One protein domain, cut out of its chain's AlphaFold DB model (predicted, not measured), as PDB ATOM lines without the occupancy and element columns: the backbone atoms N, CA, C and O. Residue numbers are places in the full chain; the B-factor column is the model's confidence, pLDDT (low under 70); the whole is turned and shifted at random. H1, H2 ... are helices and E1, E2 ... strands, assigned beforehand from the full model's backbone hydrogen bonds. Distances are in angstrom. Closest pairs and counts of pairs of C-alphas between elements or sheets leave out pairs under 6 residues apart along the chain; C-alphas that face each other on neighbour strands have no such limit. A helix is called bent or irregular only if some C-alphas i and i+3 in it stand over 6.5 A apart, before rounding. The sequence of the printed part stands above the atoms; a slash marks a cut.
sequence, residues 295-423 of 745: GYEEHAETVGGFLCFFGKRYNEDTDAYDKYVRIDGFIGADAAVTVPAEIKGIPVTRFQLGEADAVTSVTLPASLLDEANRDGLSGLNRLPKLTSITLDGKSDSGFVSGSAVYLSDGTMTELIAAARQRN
ATOM      1  N   GLY A 295     151.606 163.947 183.643       34.59
ATOM      2  CA  GLY A 295     152.100 165.111 182.882       34.59
ATOM      3  C   GLY A 295     153.271 164.845 181.923       34.59
ATOM      4  O   GLY A 295     153.884 165.792 181.422       34.59
ATOM      5  N   TYR A 296     153.574 163.576 181.645       41.88
ATOM      6  CA  TYR A 296     154.589 163.163 180.675       41.88
ATOM      7  C   TYR A 296     153.941 162.969 179.296       41.88
ATOM      8  O   TYR A 296     153.097 162.098 179.117       41.88
ATOM      9  N   GLU A 297     154.338 163.790 178.321       46.12
ATOM     10  CA  GLU A 297     154.159 163.494 176.895       46.12
ATOM     11  C   GLU A 297     155.481 162.901 176.401       46.12
ATOM     12  O   GLU A 297     156.475 163.635 176.331       46.12
ATOM     13  N   GLU A 298     155.505 161.608 176.071       58.34
ATOM     14  CA  GLU A 298     156.662 160.968 175.438       58.34
ATOM     15  C   GLU A 298     156.335 160.535 174.005       58.34
ATOM     16  O   GLU A 298     155.289 159.954 173.733       58.34
ATOM     17  N   HIS A 299     157.234 160.846 173.072       57.38
ATOM     18  CA  HIS A 299     157.123 160.463 171.663       57.38
ATOM     19  C   HIS A 299     158.493 160.013 171.160       57.38
ATOM     20  O   HIS A 299     159.490 160.709 171.377       57.38
ATOM     21  N   ALA A 300     158.543 158.859 170.493       67.00
ATOM     22  CA  ALA A 300     159.758 158.368 169.862       67.00
ATOM     23  C   ALA A 300     159.829 158.740 168.375       67.00
ATOM     24  O   ALA A 300     158.836 158.711 167.654       67.00
ATOM     25  N   GLU A 301     161.030 159.028 167.890       70.81
ATOM     26  CA  GLU A 301     161.309 159.194 166.466       70.81
ATOM     27  C   GLU A 301     162.748 158.774 166.139       70.81
ATOM     28  O   GLU A 301     163.626 158.735 167.004       70.81
ATOM     29  N   THR A 302     163.015 158.478 164.866       75.38
ATOM     30  CA  THR A 302     164.388 158.249 164.396       75.38
ATOM     31  C   THR A 302     164.988 159.553 163.884       75.38
ATOM     32  O   THR A 302     164.491 160.127 162.915       75.38
ATOM     33  N   VAL A 303     166.100 159.999 164.474       74.38
ATOM     34  CA  VAL A 303     166.829 161.196 164.025       74.38
ATOM     35  C   VAL A 303     168.287 160.841 163.768       74.38
ATOM     36  O   VAL A 303     169.004 160.438 164.674       74.38
ATOM     37  N   GLY A 304     168.743 160.969 162.517       72.94
ATOM     38  CA  GLY A 304     170.143 160.698 162.156       72.94
ATOM     39  C   GLY A 304     170.610 159.262 162.444       72.94
ATOM     40  O   GLY A 304     171.775 159.061 162.757       72.94
ATOM     41  N   GLY A 305     169.701 158.281 162.390       76.25
ATOM     42  CA  GLY A 305     169.984 156.879 162.729       76.25
ATOM     43  C   GLY A 305     169.885 156.538 164.220       76.25
ATOM     44  O   GLY A 305     169.990 155.365 164.570       76.25
ATOM     45  N   PHE A 306     169.645 157.516 165.098       78.38
ATOM     46  CA  PHE A 306     169.390 157.289 166.521       78.38
ATOM     47  C   PHE A 306     167.896 157.100 166.796       78.38
ATOM     48  O   PHE A 306     167.079 157.904 166.341       78.38
ATOM     49  N   LEU A 307     167.551 156.082 167.588       76.38
ATOM     50  CA  LEU A 307     166.219 155.902 168.170       76.38
ATOM     51  C   LEU A 307     166.087 156.842 169.372       76.38
ATOM     52  O   LEU A 307     166.722 156.619 170.404       76.38
ATOM     53  N   CYS A 308     165.310 157.912 169.213       72.69
ATOM     54  CA  CYS A 308     165.234 159.025 170.155       72.69
ATOM     55  C   CYS A 308     163.852 159.097 170.804       72.69
ATOM     56  O   CYS A 308     162.857 159.206 170.097       72.69
ATOM     57  N   PHE A 309     163.797 159.126 172.130       77.31
ATOM     58  CA  PHE A 309     162.602 159.403 172.921       77.31
ATOM     59  C   PHE A 309     162.658 160.839 173.431       77.31
ATOM     60  O   PHE A 309     163.610 161.230 174.110       77.31
ATOM     61  N   PHE A 310     161.642 161.628 173.100       78.50
ATOM     62  CA  PHE A 310     161.490 163.006 173.552       78.50
ATOM     63  C   PHE A 310     160.529 163.033 174.722       78.50
ATOM     64  O   PHE A 310     159.402 162.571 174.579       78.50
ATOM     65  N   GLY A 311     160.956 163.610 175.839       75.81
ATOM     66  CA  GLY A 311     160.134 163.731 177.034       75.81
ATOM     67  C   GLY A 311     160.217 165.112 177.671       75.81
ATOM     68  O   GLY A 311     160.976 165.999 177.259       75.81
ATOM     69  N   LYS A 312     159.414 165.290 178.714       77.62
ATOM     70  CA  LYS A 312     159.428 166.448 179.608       77.62
ATOM     71  C   LYS A 312     159.509 165.938 181.035       77.62
ATOM     72  O   LYS A 312     158.801 164.999 181.369       77.62
ATOM     73  N   ARG A 313     160.314 166.567 181.883       74.44
ATOM     74  CA  ARG A 313     160.386 166.258 183.312       74.44
ATOM     75  C   ARG A 313     160.089 167.516 184.110       74.44
ATOM     76  O   ARG A 313     160.676 168.559 183.840       74.44
ATOM     77  N   TYR A 314     159.191 167.421 185.086       76.44
ATOM     78  CA  TYR A 314     158.965 168.520 186.018       76.44
ATOM     79  C   TYR A 314     160.215 168.742 186.882       76.44
ATOM     80  O   TYR A 314     160.781 167.793 187.432       76.44
ATOM     81  N   ASN A 315     160.649 169.994 186.964       74.94
ATOM     82  CA  ASN A 315     161.791 170.454 187.730       74.94
ATOM     83  C   ASN A 315     161.284 171.332 188.883       74.94
ATOM     84  O   ASN A 315     160.772 172.433 188.675       74.94
ATOM     85  N   GLU A 316     161.429 170.820 190.105       79.69
ATOM     86  CA  GLU A 316     160.963 171.464 191.337       79.69
ATOM     87  C   GLU A 316     161.716 172.766 191.659       79.69
ATOM     88  O   GLU A 316     161.132 173.669 192.257       79.69
ATOM     89  N   ASP A 317     162.977 172.902 191.230       80.00
ATOM     90  CA  ASP A 317     163.793 174.100 191.472       80.00
ATOM     91  C   ASP A 317     163.387 175.280 190.571       80.00
ATOM     92  O   ASP A 317     163.634 176.442 190.911       80.00
ATOM     93  N   THR A 318     162.784 174.997 189.410       82.44
ATOM     94  CA  THR A 318     162.399 176.006 188.406       82.44
ATOM     95  C   THR A 318     160.887 176.174 188.233       82.44
ATOM     96  O   THR A 318     160.481 177.105 187.535       82.44
ATOM     97  N   ASP A 319     160.067 175.327 188.873       81.00
ATOM     98  CA  ASP A 319     158.598 175.252 188.710       81.00
ATOM     99  C   ASP A 319     158.193 175.143 187.222       81.00
ATOM    100  O   ASP A 319     157.283 175.807 186.720       81.00
ATOM    101  N   ALA A 320     158.954 174.341 186.471       78.69
ATOM    102  CA  ALA A 320     158.850 174.228 185.020       78.69
ATOM    103  C   ALA A 320     159.080 172.791 184.531       78.69
ATOM    104  O   ALA A 320     159.585 171.936 185.251       78.69
ATOM    105  N   TYR A 321     158.708 172.519 183.279       76.19
ATOM    106  CA  TYR A 321     158.977 171.239 182.621       76.19
ATOM    107  C   TYR A 321     160.196 171.352 181.705       76.19
ATOM    108  O   TYR A 321     160.110 171.937 180.618       76.19
ATOM    109  N   ASP A 322     161.307 170.749 182.119       81.38
ATOM    110  CA  ASP A 322     162.513 170.639 181.307       81.38
ATOM    111  C   ASP A 322     162.321 169.570 180.230       81.38
ATOM    112  O   ASP A 322     161.949 168.426 180.510       81.38
ATOM    113  N   LYS A 323     162.569 169.941 178.973       85.12
ATOM    114  CA  LYS A 323     162.548 169.001 177.848       85.12
ATOM    115  C   LYS A 323     163.853 168.221 177.806       85.12
ATOM    116  O   LYS A 323     164.921 168.810 177.960       85.12
ATOM    117  N   TYR A 324     163.764 166.933 177.507       83.94
ATOM    118  CA  TYR A 324     164.924 166.061 177.390       83.94
ATOM    119  C   TYR A 324     164.791 165.105 176.202       83.94
ATOM    120  O   TYR A 324     163.683 164.824 175.738       83.94
ATOM    121  N   VAL A 325     165.928 164.604 175.721       83.12
ATOM    122  CA  VAL A 325     165.996 163.496 174.762       83.12
ATOM    123  C   VAL A 325     166.778 162.340 175.375       83.12
ATOM    124  O   VAL A 325     167.857 162.534 175.940       83.12
ATOM    125  N   ARG A 326     166.243 161.128 175.242       85.69
ATOM    126  CA  ARG A 326     166.941 159.872 175.519       85.69
ATOM    127  C   ARG A 326     167.183 159.142 174.201       85.69
ATOM    128  O   ARG A 326     166.269 159.021 173.396       85.69
ATOM    129  N   ILE A 327     168.401 158.667 173.970       80.12
ATOM    130  CA  ILE A 327     168.728 157.784 172.844       80.12
ATOM    131  C   ILE A 327     168.752 156.349 173.374       80.12
ATOM    132  O   ILE A 327     169.552 156.071 174.258       80.12
ATOM    133  N   ASP A 328     167.932 155.445 172.837       78.25
ATOM    134  CA  ASP A 328     167.873 154.037 173.294       78.25
ATOM    135  C   ASP A 328     168.514 153.041 172.308       78.25
ATOM    136  O   ASP A 328     168.683 151.860 172.615       78.25
ATOM    137  N   GLY A 329     168.914 153.503 171.122       73.56
ATOM    138  CA  GLY A 329     169.669 152.687 170.176       73.56
ATOM    139  C   GLY A 329     170.198 153.466 168.979       73.56
ATOM    140  O   GLY A 329     169.754 154.578 168.685       73.56
ATOM    141  N   PHE A 330     171.129 152.850 168.253       78.56
ATOM    142  CA  PHE A 330     171.583 153.309 166.945       78.56
ATOM    143  C   PHE A 330     171.294 152.238 165.888       78.56
ATOM    144  O   PHE A 330     171.827 151.133 165.950       78.56
ATOM    145  N   ILE A 331     170.451 152.586 164.915       75.44
ATOM    146  CA  ILE A 331     170.054 151.743 163.774       75.44
ATOM    147  C   ILE A 331     170.635 152.248 162.441       75.44
ATOM    148  O   ILE A 331     170.297 151.738 161.374       75.44
ATOM    149  N   GLY A 332     171.487 153.276 162.482       67.94
ATOM    150  CA  GLY A 332     172.185 153.779 161.302       67.94
ATOM    151  C   GLY A 332     173.252 152.805 160.790       67.94
ATOM    152  O   GLY A 332     173.781 151.971 161.522       67.94
ATOM    153  N   ALA A 333     173.602 152.939 159.510       77.06
ATOM    154  CA  ALA A 333     174.643 152.129 158.873       77.06
ATOM    155  C   ALA A 333     176.066 152.702 159.060       77.06
ATOM    156  O   ALA A 333     177.037 152.112 158.580       77.06
ATOM    157  N   ASP A 334     176.206 153.861 159.712       84.25
ATOM    158  CA  ASP A 334     177.480 154.567 159.813       84.25
ATOM    159  C   ASP A 334     178.463 153.864 160.754       84.25
ATOM    160  O   ASP A 334     178.205 153.640 161.936       84.25
ATOM    161  N   ALA A 335     179.659 153.581 160.237       90.25
ATOM    162  CA  ALA A 335     180.751 153.005 161.019       90.25
ATOM    163  C   ALA A 335     181.415 154.012 161.979       90.25
ATOM    164  O   ALA A 335     182.223 153.605 162.816       90.25
ATOM    165  N   ALA A 336     181.114 155.306 161.856       94.62
ATOM    166  CA  ALA A 336     181.628 156.372 162.708       94.62
ATOM    167  C   ALA A 336     180.452 157.196 163.242       94.62
ATOM    168  O   ALA A 336     179.782 157.888 162.480       94.62
ATOM    169  N   VAL A 337     180.206 157.104 164.547       93.75
ATOM    170  CA  VAL A 337     179.011 157.651 165.198       93.75
ATOM    171  C   VAL A 337     179.404 158.808 166.108       93.75
ATOM    172  O   VAL A 337     180.202 158.641 167.027       93.75
ATOM    173  N   THR A 338     178.819 159.982 165.890       96.12
ATOM    174  CA  THR A 338     178.906 161.101 166.838       96.12
ATOM    175  C   THR A 338     177.582 161.198 167.571       96.12
ATOM    176  O   THR A 338     176.569 161.528 166.957       96.12
ATOM    177  N   VAL A 339     177.585 160.900 168.870       94.50
ATOM    178  CA  VAL A 339     176.396 161.059 169.713       94.50
ATOM    179  C   VAL A 339     176.138 162.563 169.872       94.50
ATOM    180  O   VAL A 339     177.043 163.290 170.287       94.50
ATOM    181  N   PRO A 340     174.955 163.076 169.502       92.25
ATOM    182  CA  PRO A 340     174.673 164.502 169.598       92.25
ATOM    183  C   PRO A 340     174.488 164.932 171.061       92.25
ATOM    184  O   PRO A 340     173.888 164.213 171.852       92.25
ATOM    185  N   ALA A 341     174.962 166.132 171.410       92.56
ATOM    186  CA  ALA A 341     174.668 166.754 172.707       92.56
ATOM    187  C   ALA A 341     173.218 167.270 172.793       92.56
ATOM    188  O   ALA A 341     172.625 167.317 173.867       92.56
ATOM    189  N   GLU A 342     172.640 167.647 171.649       93.06
ATOM    190  CA  GLU A 342     171.271 168.137 171.513       93.06
ATOM    191  C   GLU A 342     170.638 167.576 170.238       93.06
ATOM    192  O   GLU A 342     171.282 167.534 169.186       93.06
ATOM    193  N   ILE A 343     169.354 167.226 170.294       87.56
ATOM    194  CA  ILE A 343     168.554 166.883 169.114       87.56
ATOM    195  C   ILE A 343     167.379 167.858 169.036       87.56
ATOM    196  O   ILE A 343     166.663 168.070 170.010       87.56
ATOM    197  N   LYS A 344     167.207 168.507 167.876       88.25
ATOM    198  CA  LYS A 344     166.196 169.564 167.647       88.25
ATOM    199  C   LYS A 344     166.244 170.720 168.675       88.25
ATOM    200  O   LYS A 344     165.230 171.369 168.919       88.25
ATOM    201  N   GLY A 345     167.422 171.000 169.247       88.88
ATOM    202  CA  GLY A 345     167.618 172.026 170.284       88.88
ATOM    203  C   GLY A 345     167.102 171.623 171.672       88.88
ATOM    204  O   GLY A 345     166.813 172.490 172.493       88.88
ATOM    205  N   ILE A 346     166.926 170.321 171.914       87.94
ATOM    206  CA  ILE A 346     166.597 169.735 173.216       87.94
ATOM    207  C   ILE A 346     167.813 168.903 173.657       87.94
ATOM    208  O   ILE A 346     168.323 168.131 172.839       87.94
ATOM    209  N   PRO A 347     168.302 169.044 174.903       90.75
ATOM    210  CA  PRO A 347     169.482 168.322 175.370       90.75
ATOM    211  C   PRO A 347     169.249 166.812 175.389       90.75
ATOM    212  O   PRO A 347     168.225 166.330 175.881       90.75
ATOM    213  N   VAL A 348     170.236 166.066 174.894       90.44
ATOM    214  CA  VAL A 348     170.328 164.626 175.136       90.44
ATOM    215  C   VAL A 348     170.841 164.445 176.560       90.44
ATOM    216  O   VAL A 348     171.900 164.963 176.908       90.44
ATOM    217  N   THR A 349     170.073 163.746 177.393       85.19
ATOM    218  CA  THR A 349     170.393 163.520 178.815       85.19
ATOM    219  C   THR A 349     170.776 162.074 179.109       85.19
ATOM    220  O   THR A 349     171.440 161.807 180.110       85.19
ATOM    221  N   ARG A 350     170.378 161.143 178.236       82.19
ATOM    222  CA  ARG A 350     170.742 159.725 178.292       82.19
ATOM    223  C   ARG A 350     171.004 159.165 176.902       82.19
ATOM    224  O   ARG A 350     170.307 159.535 175.956       82.19
ATOM    225  N   PHE A 351     171.951 158.237 176.789       85.50
ATOM    226  CA  PHE A 351     172.165 157.479 175.557       85.50
ATOM    227  C   PHE A 351     172.449 155.993 175.800       85.50
ATOM    228  O   PHE A 351     173.057 155.613 176.795       85.50
ATOM    229  N   GLN A 352     172.079 155.167 174.829       81.44
ATOM    230  CA  GLN A 352     172.481 153.780 174.661       81.44
ATOM    231  C   GLN A 352     172.547 153.504 173.153       81.44
ATOM    232  O   GLN A 352     171.670 153.921 172.404       81.44
ATOM    233  N   LEU A 353     173.602 152.837 172.674       72.81
ATOM    234  CA  LEU A 353     173.754 152.541 171.237       72.81
ATOM    235  C   LEU A 353     173.183 151.174 170.833       72.81
ATOM    236  O   LEU A 353     172.945 150.941 169.651       72.81
ATOM    237  N   GLY A 354     172.931 150.285 171.798       62.97
ATOM    238  CA  GLY A 354     172.456 148.927 171.535       62.97
ATOM    239  C   GLY A 354     173.492 148.067 170.801       62.97
ATOM    240  O   GLY A 354     174.698 148.206 171.003       62.97
ATOM    241  N   GLU A 355     173.013 147.160 169.953       65.94
ATOM    242  CA  GLU A 355     173.823 146.205 169.179       65.94
ATOM    243  C   GLU A 355     174.283 146.813 167.846       65.94
ATOM    244  O   GLU A 355     173.927 146.371 166.754       65.94
ATOM    245  N   ALA A 356     175.077 147.878 167.940       69.25
ATOM    246  CA  ALA A 356     175.566 148.627 166.788       69.25
ATOM    247  C   ALA A 356     176.828 147.977 166.169       69.25
ATOM    248  O   ALA A 356     177.910 148.564 166.130       69.25
ATOM    249  N   ASP A 357     176.698 146.742 165.676       77.69
ATOM    250  CA  ASP A 357     177.803 145.870 165.231       77.69
ATOM    251  C   ASP A 357     178.661 146.408 164.071       77.69
ATOM    252  O   ASP A 357     179.750 145.888 163.795       77.69
ATOM    253  N   ALA A 358     178.185 147.425 163.352       84.31
ATOM    254  CA  ALA A 358     178.937 148.122 162.309       84.31
ATOM    255  C   ALA A 358     179.859 149.232 162.852       84.31
ATOM    256  O   ALA A 358     180.767 149.664 162.141       84.31
ATOM    257  N   VAL A 359     179.655 149.689 164.092       87.62
ATOM    258  CA  VAL A 359     180.314 150.881 164.638       87.62
ATOM    259  C   VAL A 359     181.771 150.594 165.003       87.62
ATOM    260  O   VAL A 359     182.093 149.707 165.793       87.62
ATOM    261  N   THR A 360     182.661 151.395 164.422       95.62
ATOM    262  CA  THR A 360     184.120 151.327 164.583       95.62
ATOM    263  C   THR A 360     184.692 152.512 165.356       95.62
ATOM    264  O   THR A 360     185.778 152.391 165.931       95.62
ATOM    265  N   SER A 361     183.979 153.639 165.430       96.44
ATOM    266  CA  SER A 361     184.343 154.779 166.271       96.44
ATOM    267  C   SER A 361     183.122 155.494 166.848       96.44
ATOM    268  O   SER A 361     182.094 155.620 166.183       96.44
ATOM    269  N   VAL A 362     183.260 155.974 168.088       96.56
ATOM    270  CA  VAL A 362     182.243 156.770 168.790       96.56
ATOM    271  C   VAL A 362     182.847 158.086 169.284       96.56
ATOM    272  O   VAL A 362     183.872 158.092 169.972       96.56
ATOM    273  N   THR A 363     182.196 159.203 168.968       96.94
ATOM    274  CA  THR A 363     182.441 160.508 169.596       96.94
ATOM    275  C   THR A 363     181.319 160.782 170.589       96.94
ATOM    276  O   THR A 363     180.153 160.828 170.202       96.94
ATOM    277  N   LEU A 364     181.672 160.943 171.862       96.50
ATOM    278  CA  LEU A 364     180.757 161.283 172.949       96.50
ATOM    279  C   LEU A 364     180.811 162.794 173.215       96.50
ATOM    280  O   LEU A 364     181.913 163.344 173.245       96.50
ATOM    281  N   PRO A 365     179.684 163.474 173.468       95.56
ATOM    282  CA  PRO A 365     179.692 164.842 173.961       95.56
ATOM    283  C   PRO A 365     180.008 164.846 175.461       95.56
ATOM    284  O   PRO A 365     179.563 163.970 176.205       95.56
ATOM    285  N   ALA A 366     180.738 165.856 175.932       93.38
ATOM    286  CA  ALA A 366     181.100 165.977 177.345       93.38
ATOM    287  C   ALA A 366     179.906 165.976 178.319       93.38
ATOM    288  O   ALA A 366     180.061 165.530 179.452       93.38
ATOM    289  N   SER A 367     178.725 166.420 177.877       92.25
ATOM    290  CA  SER A 367     177.486 166.431 178.666       92.25
ATOM    291  C   SER A 367     176.901 165.048 178.968       92.25
ATOM    292  O   SER A 367     176.033 164.957 179.824       92.25
ATOM    293  N   LEU A 368     177.347 163.990 178.279       91.75
ATOM    294  CA  LEU A 368     176.925 162.599 178.519       91.75
ATOM    295  C   LEU A 368     178.007 161.769 179.227       91.75
ATOM    296  O   LEU A 368     177.873 160.553 179.357       91.75
ATOM    297  N   LEU A 369     179.101 162.404 179.656       92.25
ATOM    298  CA  LEU A 369     180.175 161.749 180.396       92.25
ATOM    299  C   LEU A 369     179.999 161.995 181.897       92.25
ATOM    300  O   LEU A 369     180.768 162.738 182.511       92.25
ATOM    301  N   ASP A 370     178.949 161.384 182.444       87.94
ATOM    302  CA  ASP A 370     178.546 161.434 183.847       87.94
ATOM    303  C   ASP A 370     178.015 160.077 184.352       87.94
ATOM    304  O   ASP A 370     177.849 159.115 183.599       87.94
ATOM    305  N   GLU A 371     177.748 160.002 185.657       86.00
ATOM    306  CA  GLU A 371     177.250 158.794 186.324       86.00
ATOM    307  C   GLU A 371     175.802 158.442 185.922       86.00
ATOM    308  O   GLU A 371     175.436 157.269 185.894       86.00
ATOM    309  N   ALA A 372     174.983 159.425 185.517       83.19
ATOM    310  CA  ALA A 372     173.621 159.184 185.026       83.19
ATOM    311  C   ALA A 372     173.591 158.452 183.668       83.19
ATOM    312  O   ALA A 372     172.538 157.939 183.272       83.19
ATOM    313  N   ASN A 373     174.742 158.392 182.991       84.62
ATOM    314  CA  ASN A 373     174.996 157.704 181.731       84.62
ATOM    315  C   ASN A 373     175.880 156.446 181.871       84.62
ATOM    316  O   ASN A 373     176.236 155.854 180.849       84.62
ATOM    317  N   ARG A 374     176.218 155.990 183.093       86.88
ATOM    318  CA  ARG A 374     177.093 154.817 183.343       86.88
ATOM    319  C   ARG A 374     176.706 153.580 182.515       86.88
ATOM    320  O   ARG A 374     177.584 152.934 181.937       86.88
ATOM    321  N   ASP A 375     175.417 153.273 182.396       78.56
ATOM    322  CA  ASP A 375     174.923 152.114 181.630       78.56
ATOM    323  C   ASP A 375     175.135 152.274 180.115       78.56
ATOM    324  O   ASP A 375     175.579 151.349 179.433       78.56
ATOM    325  N   GLY A 376     174.906 153.478 179.586       79.50
ATOM    326  CA  GLY A 376     175.180 153.826 178.189       79.50
ATOM    327  C   GLY A 376     176.665 153.751 177.842       79.50
ATOM    328  O   GLY A 376     177.055 153.170 176.827       79.50
ATOM    329  N   LEU A 377     177.501 154.295 178.731       88.31
ATOM    330  CA  LEU A 377     178.958 154.297 178.615       88.31
ATOM    331  C   LEU A 377     179.523 152.871 178.690       88.31
ATOM    332  O   LEU A 377     180.296 152.480 177.818       88.31
ATOM    333  N   SER A 378     179.107 152.066 179.672       83.19
ATOM    334  CA  SER A 378     179.523 150.660 179.802       83.19
ATOM    335  C   SER A 378     178.989 149.771 178.670       83.19
ATOM    336  O   SER A 378     179.656 148.810 178.272       83.19
ATOM    337  N   GLY A 379     177.854 150.134 178.061       80.19
ATOM    338  CA  GLY A 379     177.328 149.519 176.841       80.19
ATOM    339  C   GLY A 379     178.310 149.535 175.662       80.19
ATOM    340  O   GLY A 379     178.293 148.611 174.848       80.19
ATOM    341  N   LEU A 380     179.237 150.501 175.605       87.38
ATOM    342  CA  LEU A 380     180.272 150.578 174.563       87.38
ATOM    343  C   LEU A 380     181.209 149.357 174.551       87.38
ATOM    344  O   LEU A 380     181.707 148.996 173.485       87.38
ATOM    345  N   ASN A 381     181.394 148.672 175.690       83.19
ATOM    346  CA  ASN A 381     182.179 147.429 175.771       83.19
ATOM    347  C   ASN A 381     181.585 146.291 174.913       83.19
ATOM    348  O   ASN A 381     182.294 145.348 174.555       83.19
ATOM    349  N   ARG A 382     180.285 146.357 174.581       80.25
ATOM    350  CA  ARG A 382     179.589 145.326 173.794       80.25
ATOM    351  C   ARG A 382     179.824 145.459 172.286       80.25
ATOM    352  O   ARG A 382     179.646 144.474 171.579       80.25
ATOM    353  N   LEU A 383     180.256 146.625 171.796       83.38
ATOM    354  CA  LEU A 383     180.395 146.904 170.362       83.38
ATOM    355  C   LEU A 383     181.601 146.146 169.756       83.38
ATOM    356  O   LEU A 383     182.753 146.503 170.023       83.38
ATOM    357  N   PRO A 384     181.388 145.107 168.920       85.88
ATOM    358  CA  PRO A 384     182.429 144.135 168.572       85.88
ATOM    359  C   PRO A 384     183.567 144.708 167.719       85.88
ATOM    360  O   PRO A 384     184.691 144.205 167.783       85.88
ATOM    361  N   LYS A 385     183.284 145.755 166.930       91.62
ATOM    362  CA  LYS A 385     184.225 146.389 165.990       91.62
ATOM    363  C   LYS A 385     184.763 147.743 166.468       91.62
ATOM    364  O   LYS A 385     185.507 148.386 165.731       91.62
ATOM    365  N   LEU A 386     184.417 148.183 167.680       94.44
ATOM    366  CA  LEU A 386     184.784 149.507 168.183       94.44
ATOM    367  C   LEU A 386     186.302 149.622 168.382       94.44
ATOM    368  O   LEU A 386     186.872 148.936 169.229       94.44
ATOM    369  N   THR A 387     186.946 150.512 167.623       95.75
ATOM    370  CA  THR A 387     188.399 150.780 167.657       95.75
ATOM    371  C   THR A 387     188.762 152.063 168.402       95.75
ATOM    372  O   THR A 387     189.845 152.171 168.988       95.75
ATOM    373  N   SER A 388     187.862 153.051 168.380       95.62
ATOM    374  CA  SER A 388     188.115 154.387 168.908       95.62
ATOM    375  C   SER A 388     186.928 154.946 169.679       95.62
ATOM    376  O   SER A 388     185.790 154.870 169.223       95.62
ATOM    377  N   ILE A 389     187.217 155.558 170.824       96.12
ATOM    378  CA  ILE A 389     186.274 156.391 171.570       96.12
ATOM    379  C   ILE A 389     186.948 157.749 171.742       96.12
ATOM    380  O   ILE A 389     188.129 157.818 172.092       96.12
ATOM    381  N   THR A 390     186.209 158.820 171.486       96.19
ATOM    382  CA  THR A 390     186.679 160.205 171.607       96.19
ATOM    383  C   THR A 390     185.661 161.051 172.360       96.19
ATOM    384  O   THR A 390     184.478 160.720 172.384       96.19
ATOM    385  N   LEU A 391     186.134 162.120 173.000       96.00
ATOM    386  CA  LEU A 391     185.307 163.079 173.728       96.00
ATOM    387  C   LEU A 391     185.317 164.414 172.983       96.00
ATOM    388  O   LEU A 391     186.394 164.931 172.683       96.00
ATOM    389  N   ASP A 392     184.138 164.964 172.718       94.44
ATOM    390  CA  ASP A 392     183.969 166.340 172.263       94.44
ATOM    391  C   ASP A 392     183.722 167.257 173.470       94.44
ATOM    392  O   ASP A 392     182.815 167.035 174.277       94.44
ATOM    393  N   GLY A 393     184.564 168.280 173.615       91.19
ATOM    394  CA  GLY A 393     184.598 169.163 174.780       91.19
ATOM    395  C   GLY A 393     185.398 168.621 175.976       91.19
ATOM    396  O   GLY A 393     186.340 167.840 175.838       91.19
ATOM    397  N   LYS A 394     185.057 169.110 177.173       89.94
ATOM    398  CA  LYS A 394     185.637 168.701 178.462       89.94
ATOM    399  C   LYS A 394     184.508 168.399 179.439       89.94
ATOM    400  O   LYS A 394     183.602 169.219 179.548       89.94
ATOM    401  N   SER A 395     184.595 167.273 180.142       91.25
ATOM    402  CA  SER A 395     183.753 166.970 181.304       91.25
ATOM    403  C   SER A 395     184.574 167.171 182.578       91.25
ATOM    404  O   SER A 395     185.782 166.922 182.578       91.25
ATOM    405  N   ASP A 396     183.919 167.624 183.644       87.50
ATOM    406  CA  ASP A 396     184.485 167.644 184.998       87.50
ATOM    407  C   ASP A 396     184.242 166.304 185.730       87.50
ATOM    408  O   ASP A 396     184.949 165.989 186.685       87.50
ATOM    409  N   SER A 397     183.294 165.490 185.244       91.50
ATOM    410  CA  SER A 397     182.873 164.199 185.820       91.50
ATOM    411  C   SER A 397     183.559 162.984 185.175       91.50
ATOM    412  O   SER A 397     183.248 161.839 185.501       91.50
ATOM    413  N   GLY A 398     184.482 163.194 184.232       92.81
ATOM    414  CA  GLY A 398     185.169 162.105 183.542       92.81
ATOM    415  C   GLY A 398     186.052 162.553 182.381       92.81
ATOM    416  O   GLY A 398     186.104 163.725 182.013       92.81
ATOM    417  N   PHE A 399     186.753 161.601 181.769       95.06
ATOM    418  CA  PHE A 399     187.566 161.835 180.577       95.06
ATOM    419  C   PHE A 399     187.648 160.595 179.677       95.06
ATOM    420  O   PHE A 399     187.370 159.470 180.088       95.06
ATOM    421  N   VAL A 400     188.096 160.796 178.436       94.69
ATOM    422  CA  VAL A 400     188.444 159.708 177.513       94.69
ATOM    423  C   VAL A 400     189.950 159.732 177.268       94.69
ATOM    424  O   VAL A 400     190.510 160.772 176.926       94.69
ATOM    425  N   SER A 401     190.618 158.591 177.441       92.81
ATOM    426  CA  SER A 401     192.059 158.447 177.208       92.81
ATOM    427  C   SER A 401     192.359 157.172 176.426       92.81
ATOM    428  O   SER A 401     191.980 156.071 176.833       92.81
ATOM    429  N   GLY A 402     193.013 157.328 175.271       86.94
ATOM    430  CA  GLY A 402     193.391 156.227 174.382       86.94
ATOM    431  C   GLY A 402     192.223 155.309 174.011       86.94
ATOM    432  O   GLY A 402     192.379 154.098 174.091       86.94
ATOM    433  N   SER A 403     191.041 155.844 173.692       93.19
ATOM    434  CA  SER A 403     189.831 155.047 173.404       93.19
ATOM    435  C   SER A 403     189.280 154.237 174.589       93.19
ATOM    436  O   SER A 403     188.650 153.198 174.397       93.19
ATOM    437  N   ALA A 404     189.556 154.655 175.824       94.44
ATOM    438  CA  ALA A 404     188.898 154.168 177.035       94.44
ATOM    439  C   ALA A 404     188.229 155.328 177.787       94.44
ATOM    440  O   ALA A 404     188.726 156.454 177.750       94.44
ATOM    441  N   VAL A 405     187.106 155.036 178.434       94.62
ATOM    442  CA  VAL A 405     186.202 155.969 179.112       94.62
ATOM    443  C   VAL A 405     186.384 155.837 180.617       94.62
ATOM    444  O   VAL A 405     186.293 154.732 181.159       94.62
ATOM    445  N   TYR A 406     186.601 156.970 181.279       95.31
ATOM    446  CA  TYR A 406     186.805 157.052 182.717       95.31
ATOM    447  C   TYR A 406     185.809 158.038 183.329       95.31
ATOM    448  O   TYR A 406     185.656 159.144 182.806       95.31
ATOM    449  N   LEU A 407     185.168 157.657 184.432       93.56
ATOM    450  CA  LEU A 407     184.325 158.544 185.242       93.56
ATOM    451  C   LEU A 407     185.021 158.874 186.565       93.56
ATOM    452  O   LEU A 407     185.839 158.094 187.055       93.56
ATOM    453  N   SER A 408     184.691 160.026 187.146       90.94
ATOM    454  CA  SER A 408     185.111 160.414 188.490       90.94
ATOM    455  C   SER A 408     183.989 161.130 189.236       90.94
ATOM    456  O   SER A 408     183.373 162.054 188.714       90.94
ATOM    457  N   ASP A 409     183.784 160.734 190.491       85.31
ATOM    458  CA  ASP A 409     182.902 161.400 191.457       85.31
ATOM    459  C   ASP A 409     183.657 162.420 192.343       85.31
ATOM    460  O   ASP A 409     183.132 162.919 193.340       85.31
ATOM    461  N   GLY A 410     184.920 162.711 192.008       79.94
ATOM    462  CA  GLY A 410     185.835 163.539 192.799       79.94
ATOM    463  C   GLY A 410     186.554 162.803 193.940       79.94
ATOM    464  O   GLY A 410     187.484 163.364 194.521       79.94
ATOM    465  N   THR A 411     186.180 161.556 194.248       79.19
ATOM    466  CA  THR A 411     186.827 160.696 195.257       79.19
ATOM    467  C   THR A 411     187.514 159.480 194.635       79.19
ATOM    468  O   THR A 411     188.627 159.127 195.027       79.19
ATOM    469  N   MET A 412     186.883 158.885 193.624       80.94
ATOM    470  CA  MET A 412     187.358 157.756 192.840       80.94
ATOM    471  C   MET A 412     187.524 158.181 191.376       80.94
ATOM    472  O   MET A 412     186.897 159.132 190.905       80.94
ATOM    473  N   THR A 413     188.373 157.484 190.627       91.94
ATOM    474  CA  THR A 413     188.353 157.511 189.158       91.94
ATOM    475  C   THR A 413     188.316 156.074 188.656       91.94
ATOM    476  O   THR A 413     189.191 155.275 189.001       91.94
ATOM    477  N   GLU A 414     187.301 155.745 187.861       92.81
ATOM    478  CA  GLU A 414     186.971 154.384 187.435       92.81
ATOM    479  C   GLU A 414     187.082 154.233 185.916       92.81
ATOM    480  O   GLU A 414     186.573 155.068 185.173       92.81
ATOM    481  N   LEU A 415     187.710 153.153 185.445       94.00
ATOM    482  CA  LEU A 415     187.590 152.703 184.054       94.00
ATOM    483  C   LEU A 415     186.232 152.009 183.853       94.00
ATOM    484  O   LEU A 415     186.028 150.922 184.386       94.00
ATOM    485  N   ILE A 416     185.344 152.619 183.058       90.12
ATOM    486  CA  ILE A 416     183.966 152.145 182.813       90.12
ATOM    487  C   ILE A 416     183.827 151.428 181.463       90.12
ATOM    488  O   ILE A 416     183.065 150.469 181.330       90.12
ATOM    489  N   ALA A 417     184.563 151.873 180.441       90.44
ATOM    490  CA  ALA A 417     184.515 151.236 179.129       90.44
ATOM    491  C   ALA A 417     185.808 151.361 178.333       90.44
ATOM    492  O   ALA A 417     186.583 152.304 178.499       90.44
ATOM    493  N   ALA A 418     186.014 150.437 177.401       91.94
ATOM    494  CA  ALA A 418     187.080 150.507 176.419       91.94
ATOM    495  C   ALA A 418     186.594 150.058 175.040       91.94
ATOM    496  O   ALA A 418     185.770 149.158 174.913       91.94
ATOM    497  N   ALA A 419     187.156 150.664 173.993       93.50
ATOM    498  CA  ALA A 419     187.095 150.101 172.651       93.50
ATOM    499  C   ALA A 419     187.609 148.649 172.673       93.50
ATOM    500  O   ALA A 419     188.655 148.384 173.266       93.50
ATOM    501  N   ARG A 420     186.896 147.724 172.026       91.56
ATOM    502  CA  ARG A 420     187.229 146.291 172.025       91.56
ATOM    503  C   ARG A 420     188.371 145.945 171.058       91.56
ATOM    504  O   ARG A 420     189.179 145.057 171.332       91.56
ATOM    505  N   GLN A 421     188.473 146.694 169.961       92.25
ATOM    506  CA  GLN A 421     189.481 146.581 168.900       92.25
ATOM    507  C   GLN A 421     190.485 147.753 168.967       92.25
ATOM    508  O   GLN A 421     190.669 148.489 167.997       92.25
ATOM    509  N   ARG A 422     191.074 147.998 170.146       89.50
ATOM    510  CA  ARG A 422     191.973 149.138 170.416       89.50
ATOM    511  C   ARG A 422     193.127 149.184 169.417       89.50
ATOM    512  O   ARG A 422     193.770 148.179 169.126       89.50
ATOM    513  N   ASN A 423     193.460 150.392 168.974       85.62
ATOM    514  CA  ASN A 423     194.665 150.617 168.188       85.62
ATOM    515  C   ASN A 423     195.916 150.576 169.085       85.62
ATOM    516  O   ASN A 423     196.115 151.466 169.911       85.62
TER     517      ASN A 423
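What this domain is: This is residues 295 to 423 of the 745 residues of the protein "Dockerin domain-containing protein" of Ruminococcaceae bacterium P7 (UniProt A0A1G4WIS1). The model is a flat slab in which a long, strongly twisted wall of four strands, E1 E2 E3 E5, makes one end and two small three-stranded sheets, E4 E6 E7 and E8 E9 E10, make the other. H1 packs on E10 and reaches E5, between the wall and the sheet E8 E9 E10. The printed part has 129 residues with ten named strands and one named helix, in the order E1 E2 E3 E4 E5 E6 H1 E7 E8 E9 E10, and is mostly strand; the wall is mixed, E4 E6 E7 is parallel and E8 E9 E10 antiparallel. It is compact, with a radius of gyration of the C-alphas of 14.9 A, and spans 47 by 39 by 20 A.

Where its parts are: Find C-alpha 299 at (157.123, 160.463, 171.663), where E1, residues 299 to 303, begins. E2 is residues 306 to 315, 26.1 A long, and E3, the longest strand, is residues 320 to 330, 30.4 A; E5 is residues 346 to 351. Look next for E4 at 336 to 338, E6 at 361 to 365 and E7 at 388 to 392. H1, residues 371 to 382, starts at C-alpha 371, (177.250, 158.794, 186.324), and is 18.5 A long; it is irregular, with C-alphas 372 and 375 8.0 A apart. E8 is residues 398 to 401, E9 404 to 408 and E10 413 to 418, ending at C-alpha 418, (187.080, 150.507, 176.419).

How they stand to each other: Start with E1 E2 E3, a meander, each strand the antiparallel neighbour of the one before: N 301 and O 308 are 2.9 A apart, N 309 and O 326 2.8 A. E5 is parallel to E3, with N 325 and O 347 at 2.9 A. The closest C-alphas of E5 and H1 are those of Phe 351 and Gly 376, 5.4 A. H1 is on the sheet E8 E9 E10, a second meander, at a height over the sheet of 8.3 A, and runs along E10 at 12 degrees on the local plane; the C-alphas of Ser 378 and Ala 417 are closest, 5.1 A. In that sheet N 399 and O 406 are 2.9 A apart, N 405 and O 417 2.8 A. In H1, 3 of 8 O i to N i+4 pairs and 7 of 9 O i to N i+3 pairs are within hydrogen-bond range. E6, H1 and E7 form a strand-helix-strand unit, two parallel neighbour strands with a helix between, its crossover right-handed; N 364 and O 390 are 2.9 A apart. E4 is parallel to E6, with N 363 and O 337 at 2.8 A. The closest C-alphas of E7 and E8 are those of Leu 391 and Val 400, 6.0 A.

The domain as a whole: The two C-alphas farthest apart, those of Asp 319 and Asn 423, are 48.3 A apart. The printed part has no cut, and no link is long. Mean pLDDT of the printed part is 84.2; residues 295 to 300, 332 and 354 to 356 are under 70.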